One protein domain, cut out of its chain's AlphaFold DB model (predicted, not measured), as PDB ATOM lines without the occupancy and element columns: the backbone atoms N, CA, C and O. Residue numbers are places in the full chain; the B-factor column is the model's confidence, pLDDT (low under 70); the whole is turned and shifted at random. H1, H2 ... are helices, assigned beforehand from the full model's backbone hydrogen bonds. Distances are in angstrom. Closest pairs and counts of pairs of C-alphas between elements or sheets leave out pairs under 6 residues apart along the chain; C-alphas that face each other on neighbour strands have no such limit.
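This is residues 4 to 120 of the 530 residues of the protein "Putative ankyrin repeat protein L25" of Smittium culicis (UniProt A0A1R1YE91). A rod of short helices is set one after another along the longest axis: a small group of H1 to H4 at one end, H5 and H8 crossing in the middle, and the helical hairpin of H9 and H10 at the other end. H2, H5, H8 and H10 form a succession in which each touches the next, while the short H6 and H7 lie close to H5 and H8 respectively. The printed part has 117 residues with ten named helices, H1 to H10 in order, and no named strand; the class is all helix. It is compact, with a radius of gyration of the C-alphas of 15.0 A, and spans 50 by 24 by 23 A.

H1 is residues 4 to 8, beginning at C-alpha 4 (226.096, 123.799, 234.304). H2 is residues 11 to 20, 14.4 A long, H3 residues 24 to 28 and H4 residues 31 to 36. H5, residues 40 to 51, is 16.5 A long and begins at C-alpha 40 (207.787, 118.671, 251.864). H6 is residues 63 to 66 and H7 residues 68 to 71. H8, residues 76 to 87, is 16.3 A long. H9, residues 98 to 106, is 12.1 A long, and H10, residues 109 to 118, is 14.2 A long and ends at C-alpha 118 (199.921, 120.999, 269.931).

The packing of the helices is part aligned, part crossed: three of five touching pairs with a tilt are shallow. H1 touches H4, the closest C-alphas being Glu 7 and Arg 32 at 6.5 A. H3 and H4 touch only at the corner, with C-alphas 27 and 34 4.5 A apart. H2 touches H4, closest C-alphas 15 and 36 at 5.4 A, about perpendicular at 73 degrees, only just beyond steep. H5 touches H2 with residues 42 to 46 alone, at a shallow tilt of 18 degrees, the same way; the closest C-alphas, Ile 19 and Tyr 46, are 4.8 A apart. H5 and H8 touch at a steep tilt of 54 degrees, the same way, closest at C-alphas 40 and 81, 5.0 A. H7 and H8 are close but not clearly touching, with C-alphas 70 and 78 closest at 5.9 A. H8 touches H10 with residues 79 to 83 alone, at a shallow tilt of 11 degrees, the same way, closest at C-alphas 83 and 111, 5.9 A. H9 and H10 form a hairpin, opposite ways at 29 degrees, closest at C-alphas 103 and 112, 5.9 A. H8 and H9 are apart. Every O i to N i+4 pair is within hydrogen-bond range in H1, H2, H4, H5, H8, H9 and H10; H3 has 0 of 1, but 2 of 2 O i to N i+3 pairs, and H6 and H7 are too short for an O i to N i+4 pair.

The C-alphas farthest apart, Ser 4 and Asn 120, are 51.1 A apart. The printed part has no cut. The link from H5 to H6, 11 residues, is long. The mean pLDDT of the printed part is 76.5; 31 residues are under 70, among them 51 to 62 and 88 to 98.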
ATOM      1  N   SER A   4     225.046 124.553 233.602       64.56
ATOM      2  CA  SER A   4     226.096 123.799 234.304       64.56
ATOM      3  C   SER A   4     226.319 124.171 235.782       64.56
ATOM      4  O   SER A   4     226.800 123.340 236.553       64.56
ATOM      5  N   PHE A   5     225.981 125.393 236.212       75.06
ATOM      6  CA  PHE A   5     226.087 125.773 237.628       75.06
ATOM      7  C   PHE A   5     224.973 125.140 238.475       75.06
ATOM      8  O   PHE A   5     225.228 124.596 239.546       75.06
ATOM      9  N   PHE A   6     223.734 125.143 237.979       72.69
ATOM     10  CA  PHE A   6     222.585 124.596 238.710       72.69
ATOM     11  C   PHE A   6     222.519 123.064 238.683       72.69
ATOM     12  O   PHE A   6     221.714 122.480 239.410       72.69
ATOM     13  N   GLU A   7     223.359 122.413 237.876       76.00
ATOM     14  CA  GLU A   7     223.553 120.960 237.894       76.00
ATOM     15  C   GLU A   7     224.646 120.508 238.875       76.00
ATOM     16  O   GLU A   7     224.518 119.439 239.469       76.00
ATOM     17  N   SER A   8     225.669 121.335 239.120       80.94
ATOM     18  CA  SER A   8     226.752 121.037 240.074       80.94
ATOM     19  C   SER A   8     226.495 121.548 241.501       80.94
ATOM     20  O   SER A   8     227.114 121.061 242.445       80.94
ATOM     21  N   ALA A   9     225.561 122.484 241.695       83.06
ATOM     22  CA  ALA A   9     225.275 123.072 243.004       83.06
ATOM     23  C   ALA A   9     224.755 122.058 244.064       83.06
ATOM     24  O   ALA A   9     223.960 121.156 243.741       83.06
ATOM     25  N   PRO A  10     225.124 122.234 245.355       88.75
ATOM     26  CA  PRO A  10     224.560 121.476 246.474       88.75
ATOM     27  C   PRO A  10     223.036 121.605 246.549       88.75
ATOM     28  O   PRO A  10     222.487 122.686 246.326       88.75
ATOM     29  N   LEU A  11     222.344 120.513 246.892       86.44
ATOM     30  CA  LEU A  11     220.876 120.498 246.914       86.44
ATOM     31  C   LEU A  11     220.314 121.518 247.916       86.44
ATOM     32  O   LEU A  11     219.418 122.271 247.562       86.44
ATOM     33  N   GLU A  12     220.906 121.618 249.107       85.31
ATOM     34  CA  GLU A  12     220.534 122.581 250.158       85.31
ATOM     35  C   GLU A  12     220.580 124.044 249.685       85.31
ATOM     36  O   GLU A  12     219.739 124.862 250.064       85.31
ATOM     37  N   LEU A  13     221.550 124.387 248.828       86.56
ATOM     38  CA  LEU A  13     221.664 125.727 248.256       86.56
ATOM     39  C   LEU A  13     220.528 125.986 247.256       86.56
ATOM     40  O   LEU A  13     219.915 127.051 247.288       86.56
ATOM     41  N   LEU A  14     220.211 125.000 246.411       85.94
ATOM     42  CA  LEU A  14     219.086 125.068 245.473       85.94
ATOM     43  C   LEU A  14     217.736 125.136 246.205       85.94
ATOM     44  O   LEU A  14     216.860 125.892 245.790       85.94
ATOM     45  N   GLU A  15     217.579 124.410 247.315       85.62
ATOM     46  CA  GLU A  15     216.406 124.488 248.192       85.62
ATOM     47  C   GLU A  15     216.238 125.896 248.780       85.62
ATOM     48  O   GLU A  15     215.167 126.489 248.639       85.62
ATOM     49  N   ARG A  16     217.300 126.484 249.353       86.44
ATOM     50  CA  ARG A  16     217.268 127.865 249.873       86.44
ATOM     51  C   ARG A  16     216.956 128.888 248.780       86.44
ATOM     52  O   ARG A  16     216.101 129.743 248.994       86.44
ATOM     53  N   ILE A  17     217.594 128.787 247.610       84.19
ATOM     54  CA  ILE A  17     217.304 129.665 246.463       84.19
ATOM     55  C   ILE A  17     215.825 129.553 246.073       84.19
ATOM     56  O   ILE A  17     215.167 130.574 245.903       84.19
ATOM     57  N   PHE A  18     215.282 128.335 245.990       82.94
ATOM     58  CA  PHE A  18     213.876 128.111 245.651       82.94
ATOM     59  C   PHE A  18     212.906 128.739 246.668       82.94
ATOM     60  O   PHE A  18     211.905 129.337 246.274       82.94
ATOM     61  N   ILE A  19     213.212 128.632 247.965       76.38
ATOM     62  CA  ILE A  19     212.396 129.181 249.060       76.38
ATOM     63  C   ILE A  19     212.418 130.714 249.060       76.38
ATOM     64  O   ILE A  19     211.357 131.337 249.082       76.38
ATOM     65  N   TYR A  20     213.605 131.330 249.021       80.56
ATOM     66  CA  TYR A  20     213.739 132.787 249.149       80.56
ATOM     67  C   TYR A  20     213.399 133.550 247.867       80.56
ATOM     68  O   TYR A  20     212.908 134.671 247.949       80.56
ATOM     69  N   ALA A  21     213.599 132.957 246.686       85.31
ATOM     70  CA  ALA A  21     213.223 133.592 245.423       85.31
ATOM     71  C   ALA A  21     211.702 133.638 245.188       85.31
ATOM     72  O   ALA A  21     211.267 134.331 244.273       85.31
ATOM     73  N   GLN A  22     210.908 132.881 245.964       85.75
ATOM     74  CA  GLN A  22     209.436 132.845 245.898       85.75
ATOM     75  C   GLN A  22     208.873 132.644 244.472       85.75
ATOM     76  O   GLN A  22     207.783 133.102 244.136       85.75
ATOM     77  N   ASN A  23     209.623 131.939 243.613       86.31
ATOM     78  CA  ASN A  23     209.311 131.785 242.195       86.31
ATOM     79  C   ASN A  23     209.209 130.306 241.800       86.31
ATOM     80  O   ASN A  23     210.212 129.609 241.622       86.31
ATOM     81  N   SER A  24     207.977 129.833 241.590       84.88
ATOM     82  CA  SER A  24     207.708 128.449 241.187       84.88
ATOM     83  C   SER A  24     208.253 128.076 239.802       84.88
ATOM     84  O   SER A  24     208.414 126.890 239.526       84.88
ATOM     85  N   SER A  25     208.576 129.039 238.934       88.50
ATOM     86  CA  SER A  25     209.132 128.764 237.600       88.50
ATOM     87  C   SER A  25     210.581 128.262 237.637       88.50
ATOM     88  O   SER A  25     211.043 127.672 236.662       88.50
ATOM     89  N   LEU A  26     211.283 128.396 238.772       87.19
ATOM     90  CA  LEU A  26     212.618 127.809 238.978       87.19
ATOM     91  C   LEU A  26     212.641 126.284 238.784       87.19
ATOM     92  O   LEU A  26     213.675 125.720 238.436       87.19
ATOM     93  N   ILE A  27     211.488 125.622 238.932       88.25
ATOM     94  CA  ILE A  27     211.289 124.192 238.663       88.25
ATOM     95  C   ILE A  27     211.732 123.799 237.241       88.25
ATOM     96  O   ILE A  27     212.214 122.684 237.047       88.25
ATOM     97  N   PHE A  28     211.610 124.702 236.264       88.62
ATOM     98  CA  PHE A  28     211.975 124.455 234.864       88.62
ATOM     99  C   PHE A  28     213.446 124.776 234.537       88.62
ATOM    100  O   PHE A  28     213.890 124.511 233.423       88.62
ATOM    101  N   VAL A  29     214.214 125.336 235.482       86.75
ATOM    102  CA  VAL A  29     215.607 125.766 235.250       86.75
ATOM    103  C   VAL A  29     216.588 124.590 235.280       86.75
ATOM    104  O   VAL A  29     217.543 124.570 234.505       86.75
ATOM    105  N   SER A  30     216.372 123.605 236.160       87.44
ATOM    106  CA  SER A  30     217.146 122.355 236.177       87.44
ATOM    107  C   SER A  30     216.372 121.204 236.824       87.44
ATOM    108  O   SER A  30     215.524 121.408 237.699       87.44
ATOM    109  N   GLY A  31     216.728 119.964 236.470       86.25
ATOM    110  CA  GLY A  31     216.170 118.765 237.111       86.25
ATOM    111  C   GLY A  31     216.416 118.712 238.627       86.25
ATOM    112  O   GLY A  31     215.615 118.133 239.365       86.25
ATOM    113  N   ARG A  32     217.474 119.376 239.120       88.38
ATOM    114  CA  ARG A  32     217.777 119.493 240.556       88.38
ATOM    115  C   ARG A  32     216.860 120.488 241.269       88.38
ATOM    116  O   ARG A  32     216.430 120.186 242.378       88.38
ATOM    117  N   PHE A  33     216.469 121.600 240.636       88.25
ATOM    118  CA  PHE A  33     215.400 122.460 241.168       88.25
ATOM    119  C   PHE A  33     214.047 121.738 241.188       88.25
ATOM    120  O   PHE A  33     213.322 121.819 242.181       88.25
ATOM    121  N   TYR A  34     213.722 120.965 240.146       86.88
ATOM    122  CA  TYR A  34     212.534 120.107 240.154       86.88
ATOM    123  C   TYR A  34     212.576 119.094 241.316       86.88
ATOM    124  O   TYR A  34     211.580 118.954 242.031       86.88
ATOM    125  N   ALA A  35     213.723 118.456 241.577       85.06
ATOM    126  CA  ALA A  35     213.915 117.560 242.721       85.06
ATOM    127  C   ALA A  35     213.769 118.277 244.080       85.06
ATOM    128  O   ALA A  35     212.956 117.846 244.898       85.06
ATOM    129  N   ALA A  36     214.461 119.402 244.292       84.25
ATOM    130  CA  ALA A  36     214.340 120.252 245.484       84.25
ATOM    131  C   ALA A  36     212.873 120.645 245.756       84.25
ATOM    132  O   ALA A  36     212.335 120.420 246.841       84.25
ATOM    133  N   SER A  37     212.162 121.108 244.722       83.69
ATOM    134  CA  SER A  37     210.746 121.489 244.817       83.69
ATOM    135  C   SER A  37     209.800 120.329 245.165       83.69
ATOM    136  O   SER A  37     208.624 120.565 245.458       83.69
ATOM    137  N   LYS A  38     210.242 119.060 245.128       84.56
ATOM    138  CA  LYS A  38     209.435 117.919 245.591       84.56
ATOM    139  C   LYS A  38     209.466 117.749 247.109       84.56
ATOM    140  O   LYS A  38     208.535 117.108 247.603       84.56
ATOM    141  N   SER A  39     210.448 118.295 247.824       85.12
ATOM    142  CA  SER A  39     210.573 118.167 249.280       85.12
ATOM    143  C   SER A  39     209.394 118.816 250.016       85.12
ATOM    144  O   SER A  39     208.950 119.917 249.683       85.12
ATOM    145  N   ALA A  40     208.863 118.131 251.034       83.94
ATOM    146  CA  ALA A  40     207.787 118.671 251.864       83.94
ATOM    147  C   ALA A  40     208.269 119.816 252.777       83.94
ATOM    148  O   ALA A  40     207.499 120.740 253.015       83.94
ATOM    149  N   SER A  41     209.537 119.797 253.227       81.88
ATOM    150  CA  SER A  41     210.128 120.922 253.983       81.88
ATOM    151  C   SER A  41     210.184 122.181 253.135       81.88
ATOM    152  O   SER A  41     209.702 123.224 253.556       81.88
ATOM    153  N   VAL A  42     210.720 122.059 251.919       79.06
ATOM    154  CA  VAL A  42     210.890 123.179 250.986       79.06
ATOM    155  C   VAL A  42     209.547 123.823 250.662       79.06
ATOM    156  O   VAL A  42     209.422 125.041 250.694       79.06
ATOM    157  N   ARG A  43     208.507 123.010 250.427       84.94
ATOM    158  CA  ARG A  43     207.139 123.500 250.203       84.94
ATOM    159  C   ARG A  43     206.538 124.181 251.431       84.94
ATOM    160  O   ARG A  43     205.920 125.224 251.270       84.94
ATOM    161  N   ALA A  44     206.712 123.617 252.626       79.88
ATOM    162  CA  ALA A  44     206.210 124.229 253.854       79.88
ATOM    163  C   ALA A  44     206.901 125.575 254.132       79.88
ATOM    164  O   ALA A  44     206.218 126.568 254.341       79.88
ATOM    165  N   GLN A  45     208.231 125.642 254.029       73.12
ATOM    166  CA  GLN A  45     209.001 126.878 254.226       73.12
ATOM    167  C   GLN A  45     208.681 127.942 253.163       73.12
ATOM    168  O   GLN A  45     208.518 129.111 253.502       73.12
ATOM    169  N   TYR A  46     208.512 127.540 251.899       80.44
ATOM    170  CA  TYR A  46     208.049 128.427 250.828       80.44
ATOM    171  C   TYR A  46     206.688 129.054 251.171       80.44
ATOM    172  O   TYR A  46     206.555 130.273 251.112       80.44
ATOM    173  N   LEU A  47     205.699 128.239 251.564       77.94
ATOM    174  CA  LEU A  47     204.348 128.702 251.919       77.94
ATOM    175  C   LEU A  47     204.347 129.552 253.200       77.94
ATOM    176  O   LEU A  47     203.636 130.547 253.284       77.94
ATOM    177  N   PHE A  48     205.159 129.191 254.189       74.44
ATOM    178  CA  PHE A  48     205.285 129.936 255.439       74.44
ATOM    179  C   PHE A  48     205.763 131.379 255.200       74.44
ATOM    180  O   PHE A  48     205.212 132.315 255.779       74.44
ATOM    181  N   LEU A  49     206.722 131.569 254.284       72.69
ATOM    182  CA  LEU A  49     207.150 132.898 253.835       72.69
ATOM    183  C   LEU A  49     206.109 133.597 252.940       72.69
ATOM    184  O   LEU A  49     205.940 134.807 253.068       72.69
ATOM    185  N   GLU A  50     205.398 132.862 252.072       75.19
ATOM    186  CA  GLU A  50     204.357 133.416 251.180       75.19
ATOM    187  C   GLU A  50     203.186 134.039 251.967       75.19
ATOM    188  O   GLU A  50     202.653 135.076 251.563       75.19
ATOM    189  N   PHE A  51     202.777 133.422 253.086       62.31
ATOM    190  CA  PHE A  51     201.560 133.804 253.815       62.31
ATOM    191  C   PHE A  51     201.779 134.454 255.190       62.31
ATOM    192  O   PHE A  51     200.890 135.182 255.620       62.31
ATOM    193  N   ARG A  52     202.938 134.278 255.848       62.50
ATOM    194  CA  ARG A  52     203.177 134.554 257.289       62.50
ATOM    195  C   ARG A  52     202.448 133.568 258.234       62.50
ATOM    196  O   ARG A  52     201.480 132.935 257.811       62.50
ATOM    197  N   PRO A  53     202.878 133.428 259.510       57.25
ATOM    198  CA  PRO A  53     202.380 132.380 260.411       57.25
ATOM    199  C   PRO A  53     200.869 132.447 260.675       57.25
ATOM    200  O   PRO A  53     200.186 131.427 260.613       57.25
ATOM    201  N   ASP A  54     200.345 133.649 260.925       58.12
ATOM    202  CA  ASP A  54     198.971 133.856 261.411       58.12
ATOM    203  C   ASP A  54     197.910 133.732 260.306       58.12
ATOM    204  O   ASP A  54     196.752 133.407 260.572       58.12
ATOM    205  N   LEU A  55     198.317 133.990 259.056       62.16
ATOM    206  CA  LEU A  55     197.453 134.020 257.869       62.16
ATOM    207  C   LEU A  55     197.601 132.774 256.988       62.16
ATOM    208  O   LEU A  55     196.842 132.602 256.035       62.16
ATOM    209  N   ALA A  56     198.558 131.888 257.279       65.00
ATOM    210  CA  ALA A  56     198.788 130.667 256.508       65.00
ATOM    211  C   ALA A  56     197.513 129.820 256.365       65.00
ATOM    212  O   ALA A  56     197.218 129.328 255.275       65.00
ATOM    213  N   PHE A  57     196.730 129.717 257.439       66.69
ATOM    214  CA  PHE A  57     195.457 128.998 257.491       66.69
ATOM    215  C   PHE A  57     194.223 129.911 257.371       66.69
ATOM    216  O   PHE A  57     193.103 129.455 257.580       66.69
ATOM    217  N   ASP A  58     194.383 131.178 256.982       66.44
ATOM    218  CA  ASP A  58     193.236 132.070 256.806       66.44
ATOM    219  C   ASP A  58     192.314 131.587 255.652       66.44
ATOM    220  O   ASP A  58     192.814 131.291 254.555       66.44
ATOM    221  N   PRO A  59     190.980 131.506 255.843       57.81
ATOM    222  CA  PRO A  59     190.056 131.023 254.811       57.81
ATOM    223  C   PRO A  59     189.978 131.913 253.562       57.81
ATOM    224  O   PRO A  59     189.624 131.429 252.487       57.81
ATOM    225  N   GLN A  60     190.289 133.208 253.682       62.22
ATOM    226  CA  GLN A  60     190.167 134.207 252.618       62.22
ATOM    227  C   GLN A  60     191.512 134.545 251.964       62.22
ATOM    228  O   GLN A  60     191.564 134.772 250.755       62.22
ATOM    229  N   LEU A  61     192.595 134.578 252.740       63.03
ATOM    230  CA  LEU A  61     193.917 135.059 252.331       63.03
ATOM    231  C   LEU A  61     194.989 133.963 252.312       63.03
ATOM    232  O   LEU A  61     196.008 134.150 251.644       63.03
ATOM    233  N   GLY A  62     194.758 132.843 253.004       67.31
ATOM    234  CA  GLY A  62     195.708 131.752 253.218       67.31
ATOM    235  C   GLY A  62     195.678 130.634 252.171       67.31
ATOM    236  O   GLY A  62     195.163 130.772 251.051       67.31
ATOM    237  N   ILE A  63     196.226 129.475 252.553       73.19
ATOM    238  CA  ILE A  63     196.344 128.296 251.680       73.19
ATOM    239  C   ILE A  63     194.985 127.736 251.240       73.19
ATOM    240  O   ILE A  63     194.905 127.169 250.149       73.19
ATOM    241  N   PHE A  64     193.926 127.927 252.038       66.25
ATOM    242  CA  PHE A  64     192.566 127.484 251.716       66.25
ATOM    243  C   PHE A  64     192.075 128.079 250.395       66.25
ATOM    244  O   PHE A  64     191.616 127.340 249.523       66.25
ATOM    245  N   ARG A  65     192.255 129.393 250.211       72.25
ATOM    246  CA  ARG A  65     191.825 130.088 248.995       72.25
ATOM    247  C   ARG A  65     192.862 130.060 247.882       72.25
ATOM    248  O   ARG A  65     192.514 129.789 246.735       72.25
ATOM    249  N   LYS A  66     194.136 130.341 248.183       74.38
ATOM    250  CA  LYS A  66     195.167 130.480 247.135       74.38
ATOM    251  C   LYS A  66     195.739 129.145 246.651       74.38
ATOM    252  O   LYS A  66     196.244 129.070 245.533       74.38
ATOM    253  N   ARG A  67     195.694 128.083 247.466       77.75
ATOM    254  CA  ARG A  67     196.310 126.775 247.167       77.75
ATOM    255  C   ARG A  67     195.364 125.576 247.436       77.75
ATOM    256  O   ARG A  67     195.837 124.554 247.937       77.75
ATOM    257  N   PRO A  68     194.073 125.597 247.034       70.75
ATOM    258  CA  PRO A  68     193.092 124.559 247.396       70.75
ATOM    259  C   PRO A  68     193.477 123.145 246.925       70.75
ATOM    260  O   PRO A  68     193.148 122.159 247.580       70.75
ATOM    261  N   LYS A  69     194.253 123.022 245.837       76.38
ATOM    262  CA  LYS A  69     194.792 121.736 245.347       76.38
ATOM    263  C   LYS A  69     195.739 121.037 246.338       76.38
ATOM    264  O   LYS A  69     195.929 119.829 246.235       76.38
ATOM    265  N   LEU A  70     196.332 121.763 247.291       76.00
ATOM    266  CA  LEU A  70     197.106 121.161 248.384       76.00
ATOM    267  C   LEU A  70     196.187 120.392 249.347       76.00
ATOM    268  O   LEU A  70     196.572 119.336 249.848       76.00
ATOM    269  N   LEU A  71     194.973 120.908 249.551       69.94
ATOM    270  CA  LEU A  71     193.995 120.458 250.542       69.94
ATOM    271  C   LEU A  71     192.932 119.494 249.984       69.94
ATOM    272  O   LEU A  71     192.199 118.863 250.742       69.94
ATOM    273  N   SER A  72     192.821 119.370 248.660       67.56
ATOM    274  CA  SER A  72     191.779 118.555 248.021       67.56
ATOM    275  C   SER A  72     192.008 117.042 248.132       67.56
ATOM    276  O   SER A  72     191.055 116.275 247.998       67.56
ATOM    277  N   THR A  73     193.244 116.596 248.385       68.75
ATOM    278  CA  THR A  73     193.625 115.173 248.382       68.75
ATOM    279  C   THR A  73     193.991 114.659 249.774       68.75
ATOM    280  O   THR A  73     194.714 115.314 250.524       68.75
ATOM    281  N   ASN A  74     193.582 113.427 250.104       68.06
ATOM    282  CA  ASN A  74     194.199 112.682 251.204       68.06
ATOM    283  C   ASN A  74     195.508 112.036 250.731       68.06
ATOM    284  O   ASN A  74     195.601 110.824 250.543       68.06
ATOM    285  N   SER A  75     196.515 112.872 250.469       79.06
ATOM    286  CA  SER A  75     197.862 112.400 250.164       79.06
ATOM    287  C   SER A  75     198.762 112.555 251.389       79.06
ATOM    288  O   SER A  75     198.818 113.629 251.994       79.06
ATOM    289  N   LYS A  76     199.544 111.514 251.718       81.81
ATOM    290  CA  LYS A  76     200.575 111.575 252.778       81.81
ATOM    291  C   LYS A  76     201.524 112.767 252.590       81.81
ATOM    292  O   LYS A  76     202.012 113.342 253.556       81.81
ATOM    293  N   LYS A  77     201.753 113.173 251.335       81.38
ATOM    294  CA  LYS A  77     202.566 114.340 250.980       81.38
ATOM    295  C   LYS A  77     201.904 115.668 251.365       81.38
ATOM    296  O   LYS A  77     202.599 116.525 251.896       81.38
ATOM    297  N   SER A  78     200.605 115.838 251.112       83.00
ATOM    298  CA  SER A  78     199.848 117.012 251.569       83.00
ATOM    299  C   SER A  78     199.862 117.098 253.089       83.00
ATOM    300  O   SER A  78     200.269 118.126 253.619       83.00
ATOM    301  N   GLN A  79     199.526 116.000 253.782       86.50
ATOM    302  CA  GLN A  79     199.563 115.943 255.247       86.50
ATOM    303  C   GLN A  79     200.932 116.375 255.798       86.50
ATOM    304  O   GLN A  79     201.002 117.258 256.647       86.50
ATOM    305  N   LEU A  80     202.032 115.832 255.257       85.75
ATOM    306  CA  LEU A  80     203.390 116.171 255.694       85.75
ATOM    307  C   LEU A  80     203.765 117.644 255.450       85.75
ATOM    308  O   LEU A  80     204.522 118.209 256.234       85.75
ATOM    309  N   ILE A  81     203.253 118.276 254.387       84.88
ATOM    310  CA  ILE A  81     203.445 119.718 254.154       84.88
ATOM    311  C   ILE A  81     202.699 120.529 255.220       84.88
ATOM    312  O   ILE A  81     203.274 121.470 255.755       84.88
ATOM    313  N   ILE A  82     201.463 120.147 255.563       84.62
ATOM    314  CA  ILE A  82     200.671 120.818 256.607       84.62
ATOM    315  C   ILE A  82     201.317 120.644 257.988       84.62
ATOM    316  O   ILE A  82     201.513 121.637 258.679       84.62
ATOM    317  N   CYS A  83     201.740 119.432 258.366       81.75
ATOM    318  CA  CYS A  83     202.442 119.206 259.636       81.75
ATOM    319  C   CYS A  83     203.723 120.047 259.742       81.75
ATOM    320  O   CYS A  83     203.943 120.680 260.768       81.75
ATOM    321  N   LYS A  84     204.510 120.138 258.660       75.44
ATOM    322  CA  LYS A  84     205.710 120.989 258.627       75.44
ATOM    323  C   LYS A  84     205.408 122.488 258.625       75.44
ATOM    324  O   LYS A  84     206.271 123.266 259.007       75.44
ATOM    325  N   LEU A  85     204.216 122.906 258.197       76.50
ATOM    326  CA  LEU A  85     203.765 124.294 258.317       76.50
ATOM    327  C   LEU A  85     203.442 124.629 259.783       76.50
ATOM    328  O   LEU A  85     203.844 125.683 260.269       76.50
ATOM    329  N   LEU A  86     202.789 123.699 260.492       76.06
ATOM    330  CA  LEU A  86     202.539 123.785 261.936       76.06
ATOM    331  C   LEU A  86     203.861 123.787 262.731       76.06
ATOM    332  O   LEU A  86     204.022 124.610 263.623       76.06
ATOM    333  N   ASP A  87     204.842 122.950 262.357       74.12
ATOM    334  CA  ASP A  87     206.187 122.925 262.973       74.12
ATOM    335  C   ASP A  87     206.944 124.262 262.856       74.12
ATOM    336  O   ASP A  87     207.794 124.567 263.688       74.12
ATOM    337  N   LEU A  88     206.652 125.064 261.825       65.88
ATOM    338  CA  LEU A  88     207.225 126.402 261.644       65.88
ATOM    339  C   LEU A  88     206.490 127.481 262.465       65.88
ATOM    340  O   LEU A  88     206.930 128.627 262.485       65.88
ATOM    341  N   GLY A  89     205.394 127.132 263.146       62.84
ATOM    342  CA  GLY A  89     204.601 128.042 263.977       62.84
ATOM    343  C   GLY A  89     203.388 128.664 263.283       62.84
ATOM    344  O   GLY A  89     202.863 129.659 263.774       62.84
ATOM    345  N   ALA A  90     202.926 128.126 262.147       66.06
ATOM    346  CA  ALA A  90     201.678 128.590 261.537       66.06
ATOM    347  C   ALA A  90     200.466 128.201 262.404       66.06
ATOM    348  O   ALA A  90     200.258 127.016 262.662       66.06
ATOM    349  N   SER A  91     199.650 129.171 262.826       62.97
ATOM    350  CA  SER A  91     198.515 128.918 263.727       62.97
ATOM    351  C   SER A  91     197.206 128.685 262.958       62.97
ATOM    352  O   SER A  91     196.838 129.516 262.129       62.97
ATOM    353  N   PRO A  92     196.465 127.591 263.225       61.25
ATOM    354  CA  PRO A  92     195.121 127.354 262.706       61.25
ATOM    355  C   PRO A  92     194.011 127.799 263.676       61.25
ATOM    356  O   PRO A  92     192.829 127.678 263.352       61.25
ATOM    357  N   LEU A  93     194.352 128.293 264.873       52.91
ATOM    358  CA  LEU A  93     193.362 128.828 265.817       52.91
ATOM    359  C   LEU A  93     192.875 130.229 265.415       52.91
ATOM    360  O   LEU A  93     191.765 130.610 265.779       52.91
ATOM    361  N   THR A  94     193.625 130.946 264.570       48.00
ATOM    362  CA  THR A  94     193.168 132.196 263.933       48.00
ATOM    363  C   THR A  94     191.938 131.990 263.040       48.00
ATOM    364  O   THR A  94     191.186 132.935 262.815       48.00
ATOM    365  N   CYS A  95     191.687 130.760 262.569       47.31
ATOM    366  CA  CYS A  95     190.601 130.415 261.651       47.31
ATOM    367  C   CYS A  95     189.565 129.429 262.241       47.31
ATOM    368  O   CYS A  95     189.184 128.464 261.576       47.31
ATOM    369  N   ASN A  96     189.098 129.650 263.478       52.03
ATOM    370  CA  ASN A  96     187.936 128.959 264.077       52.03
ATOM    371  C   ASN A  96     187.926 127.425 263.876       52.03
ATOM    372  O   ASN A  96     186.943 126.863 263.391       52.03
ATOM    373  N   GLN A  97     189.034 126.745 264.197       67.62
ATOM    374  CA  GLN A  97     189.154 125.271 264.151       67.62
ATOM    375  C   GLN A  97     188.959 124.651 262.746       67.62
ATOM    376  O   GLN A  97     188.907 123.429 262.592       67.62
ATOM    377  N   HIS A  98     188.908 125.465 261.685       69.06
ATOM    378  CA  HIS A  98     188.564 125.015 260.335       69.06
ATOM    379  C   HIS A  98     189.541 123.964 259.780       69.06
ATOM    380  O   HIS A  98     189.113 122.995 259.152       69.06
ATOM    381  N   LEU A  99     190.845 124.090 260.071       76.38
ATOM    382  CA  LEU A  99     191.843 123.084 259.688       76.38
ATOM    383  C   LEU A  99     191.604 121.729 260.367       76.38
ATOM    384  O   LEU A  99     191.794 120.698 259.726       76.38
ATOM    385  N   PHE A 100     191.184 121.720 261.634       78.44
ATOM    386  CA  PHE A 100     190.906 120.494 262.386       78.44
ATOM    387  C   PHE A 100     189.703 119.750 261.797       78.44
ATOM    388  O   PHE A 100     189.790 118.559 261.491       78.44
ATOM    389  N   ASN A 101     188.624 120.484 261.513       73.44
ATOM    390  CA  ASN A 101     187.427 119.946 260.868       73.44
ATOM    391  C   ASN A 101     187.721 119.443 259.447       73.44
ATOM    392  O   ASN A 101     187.293 118.346 259.076       73.44
ATOM    393  N   LEU A 102     188.532 120.178 258.672       76.75
ATOM    394  CA  LEU A 102     189.003 119.704 257.372       76.75
ATOM    395  C   LEU A 102     189.826 118.415 257.518       76.75
ATOM    396  O   LEU A 102     189.551 117.449 256.809       76.75
ATOM    397  N   ALA A 103     190.793 118.371 258.436       81.31
ATOM    398  CA  ALA A 103     191.650 117.208 258.655       81.31
ATOM    399  C   ALA A 103     190.834 115.956 259.028       81.31
ATOM    400  O   ALA A 103     191.068 114.888 258.454       81.31
ATOM    401  N   CYS A 104     189.818 116.102 259.885       78.06
ATOM    402  CA  CYS A 104     188.864 115.038 260.203       78.06
ATOM    403  C   CYS A 104     188.081 114.589 258.956       78.06
ATOM    404  O   CYS A 104     188.100 113.409 258.612       78.06
ATOM    405  N   SER A 105     187.483 115.528 258.209       73.81
ATOM    406  CA  SER A 105     186.699 115.232 256.992       73.81
ATOM    407  C   SER A 105     187.506 114.615 255.838       73.81
ATOM    408  O   SER A 105     186.939 113.965 254.961       73.81
ATOM    409  N   LYS A 106     188.829 114.825 255.799       76.38
ATOM    410  CA  LYS A 106     189.711 114.305 254.742       76.38
ATOM    411  C   LYS A 106     190.438 113.022 255.124       76.38
ATOM    412  O   LYS A 106     191.083 112.442 254.251       76.38
ATOM    413  N   GLY A 107     190.362 112.570 256.375       76.38
ATOM    414  CA  GLY A 107     191.117 111.401 256.826       76.38
ATOM    415  C   GLY A 107     192.605 111.698 257.048       76.38
ATOM    416  O   GLY A 107     193.443 110.845 256.756       76.38
ATOM    417  N   TRP A 108     192.954 112.914 257.485       85.75
ATOM    418  CA  TRP A 108     194.336 113.338 257.747       85.75
ATOM    419  C   TRP A 108     194.770 113.038 259.185       85.75
ATOM    420  O   TRP A 108     195.010 113.944 259.983       85.75
ATOM    421  N   ASP A 109     194.898 111.752 259.493       89.62
ATOM    422  CA  ASP A 109     195.368 111.207 260.770       89.62
ATOM    423  C   ASP A 109     196.601 111.925 261.354       89.62
ATOM    424  O   ASP A 109     196.580 112.337 262.514       89.62
ATOM    425  N   ASN A 110     197.644 112.162 260.550       88.25
ATOM    426  CA  ASN A 110     198.864 112.825 261.032       88.25
ATOM    427  C   ASN A 110     198.631 114.297 261.404       88.25
ATOM    428  O   ASN A 110     199.252 114.791 262.343       88.25
ATOM    429  N   VAL A 111     197.743 114.994 260.687       86.69
ATOM    430  CA  VAL A 111     197.410 116.401 260.967       86.69
ATOM    431  C   VAL A 111     196.507 116.491 262.196       86.69
ATOM    432  O   VAL A 111     196.768 117.312 263.065       86.69
ATOM    433  N   VAL A 112     195.503 115.613 262.322       85.25
ATOM    434  CA  VAL A 112     194.637 115.535 263.514       85.25
ATOM    435  C   VAL A 112     195.471 115.284 264.772       85.25
ATOM    436  O   VAL A 112     195.371 116.054 265.722       85.25
ATOM    437  N   ASN A 113     196.359 114.285 264.757       87.50
ATOM    438  CA  ASN A 113     197.244 113.989 265.888       87.50
ATOM    439  C   ASN A 113     198.177 115.169 266.225       87.50
ATOM    440  O   ASN A 113     198.380 115.500 267.391       87.50
ATOM    441  N   LYS A 114     198.719 115.847 265.203       83.12
ATOM    442  CA  LYS A 114     199.560 117.039 265.387       83.12
ATOM    443  C   LYS A 114     198.795 118.193 266.043       83.12
ATOM    444  O   LYS A 114     199.368 118.881 266.873       83.12
ATOM    445  N   LEU A 115     197.526 118.395 265.692       81.38
ATOM    446  CA  LEU A 115     196.688 119.443 266.283       81.38
ATOM    447  C   LEU A 115     196.277 119.107 267.725       81.38
ATOM    448  O   LEU A 115     196.410 119.964 268.590       81.38
ATOM    449  N   LEU A 116     195.860 117.867 267.998       81.44
ATOM    450  CA  LEU A 116     195.493 117.423 269.353       81.44
ATOM    451  C   LEU A 116     196.677 117.474 270.334       81.44
ATOM    452  O   LEU A 116     196.491 117.784 271.501       81.44
ATOM    453  N   SER A 117     197.899 117.215 269.857       81.88
ATOM    454  CA  SER A 117     199.120 117.287 270.676       81.88
ATOM    455  C   SER A 117     199.736 118.688 270.801       81.88
ATOM    456  O   SER A 117     200.584 118.892 271.668       81.88
ATOM    457  N   ALA A 118     199.350 119.648 269.950       69.75
ATOM    458  CA  ALA A 118     199.921 120.999 269.931       69.75
ATOM    459  C   ALA A 118     199.057 122.067 270.622       69.75
ATOM    460  O   ALA A 118     199.566 123.150 270.909       69.75
ATOM    461  N   TYR A 119     197.776 121.787 270.872       70.50
ATOM    462  CA  TYR A 119     196.817 122.742 271.433       70.50
ATOM    463  C   TYR A 119     196.103 122.160 272.649       70.50
ATOM    464  O   TYR A 119     195.829 120.963 272.698       70.50
ATOM    465  N   ASN A 120     195.761 123.014 273.616       68.69
ATOM    466  CA  ASN A 120     194.935 122.590 274.741       68.69
ATOM    467  C   ASN A 120     193.545 122.216 274.223       68.69
ATOM    468  O   ASN A 120     192.917 122.986 273.497       68.69
TER     469      ASN A 120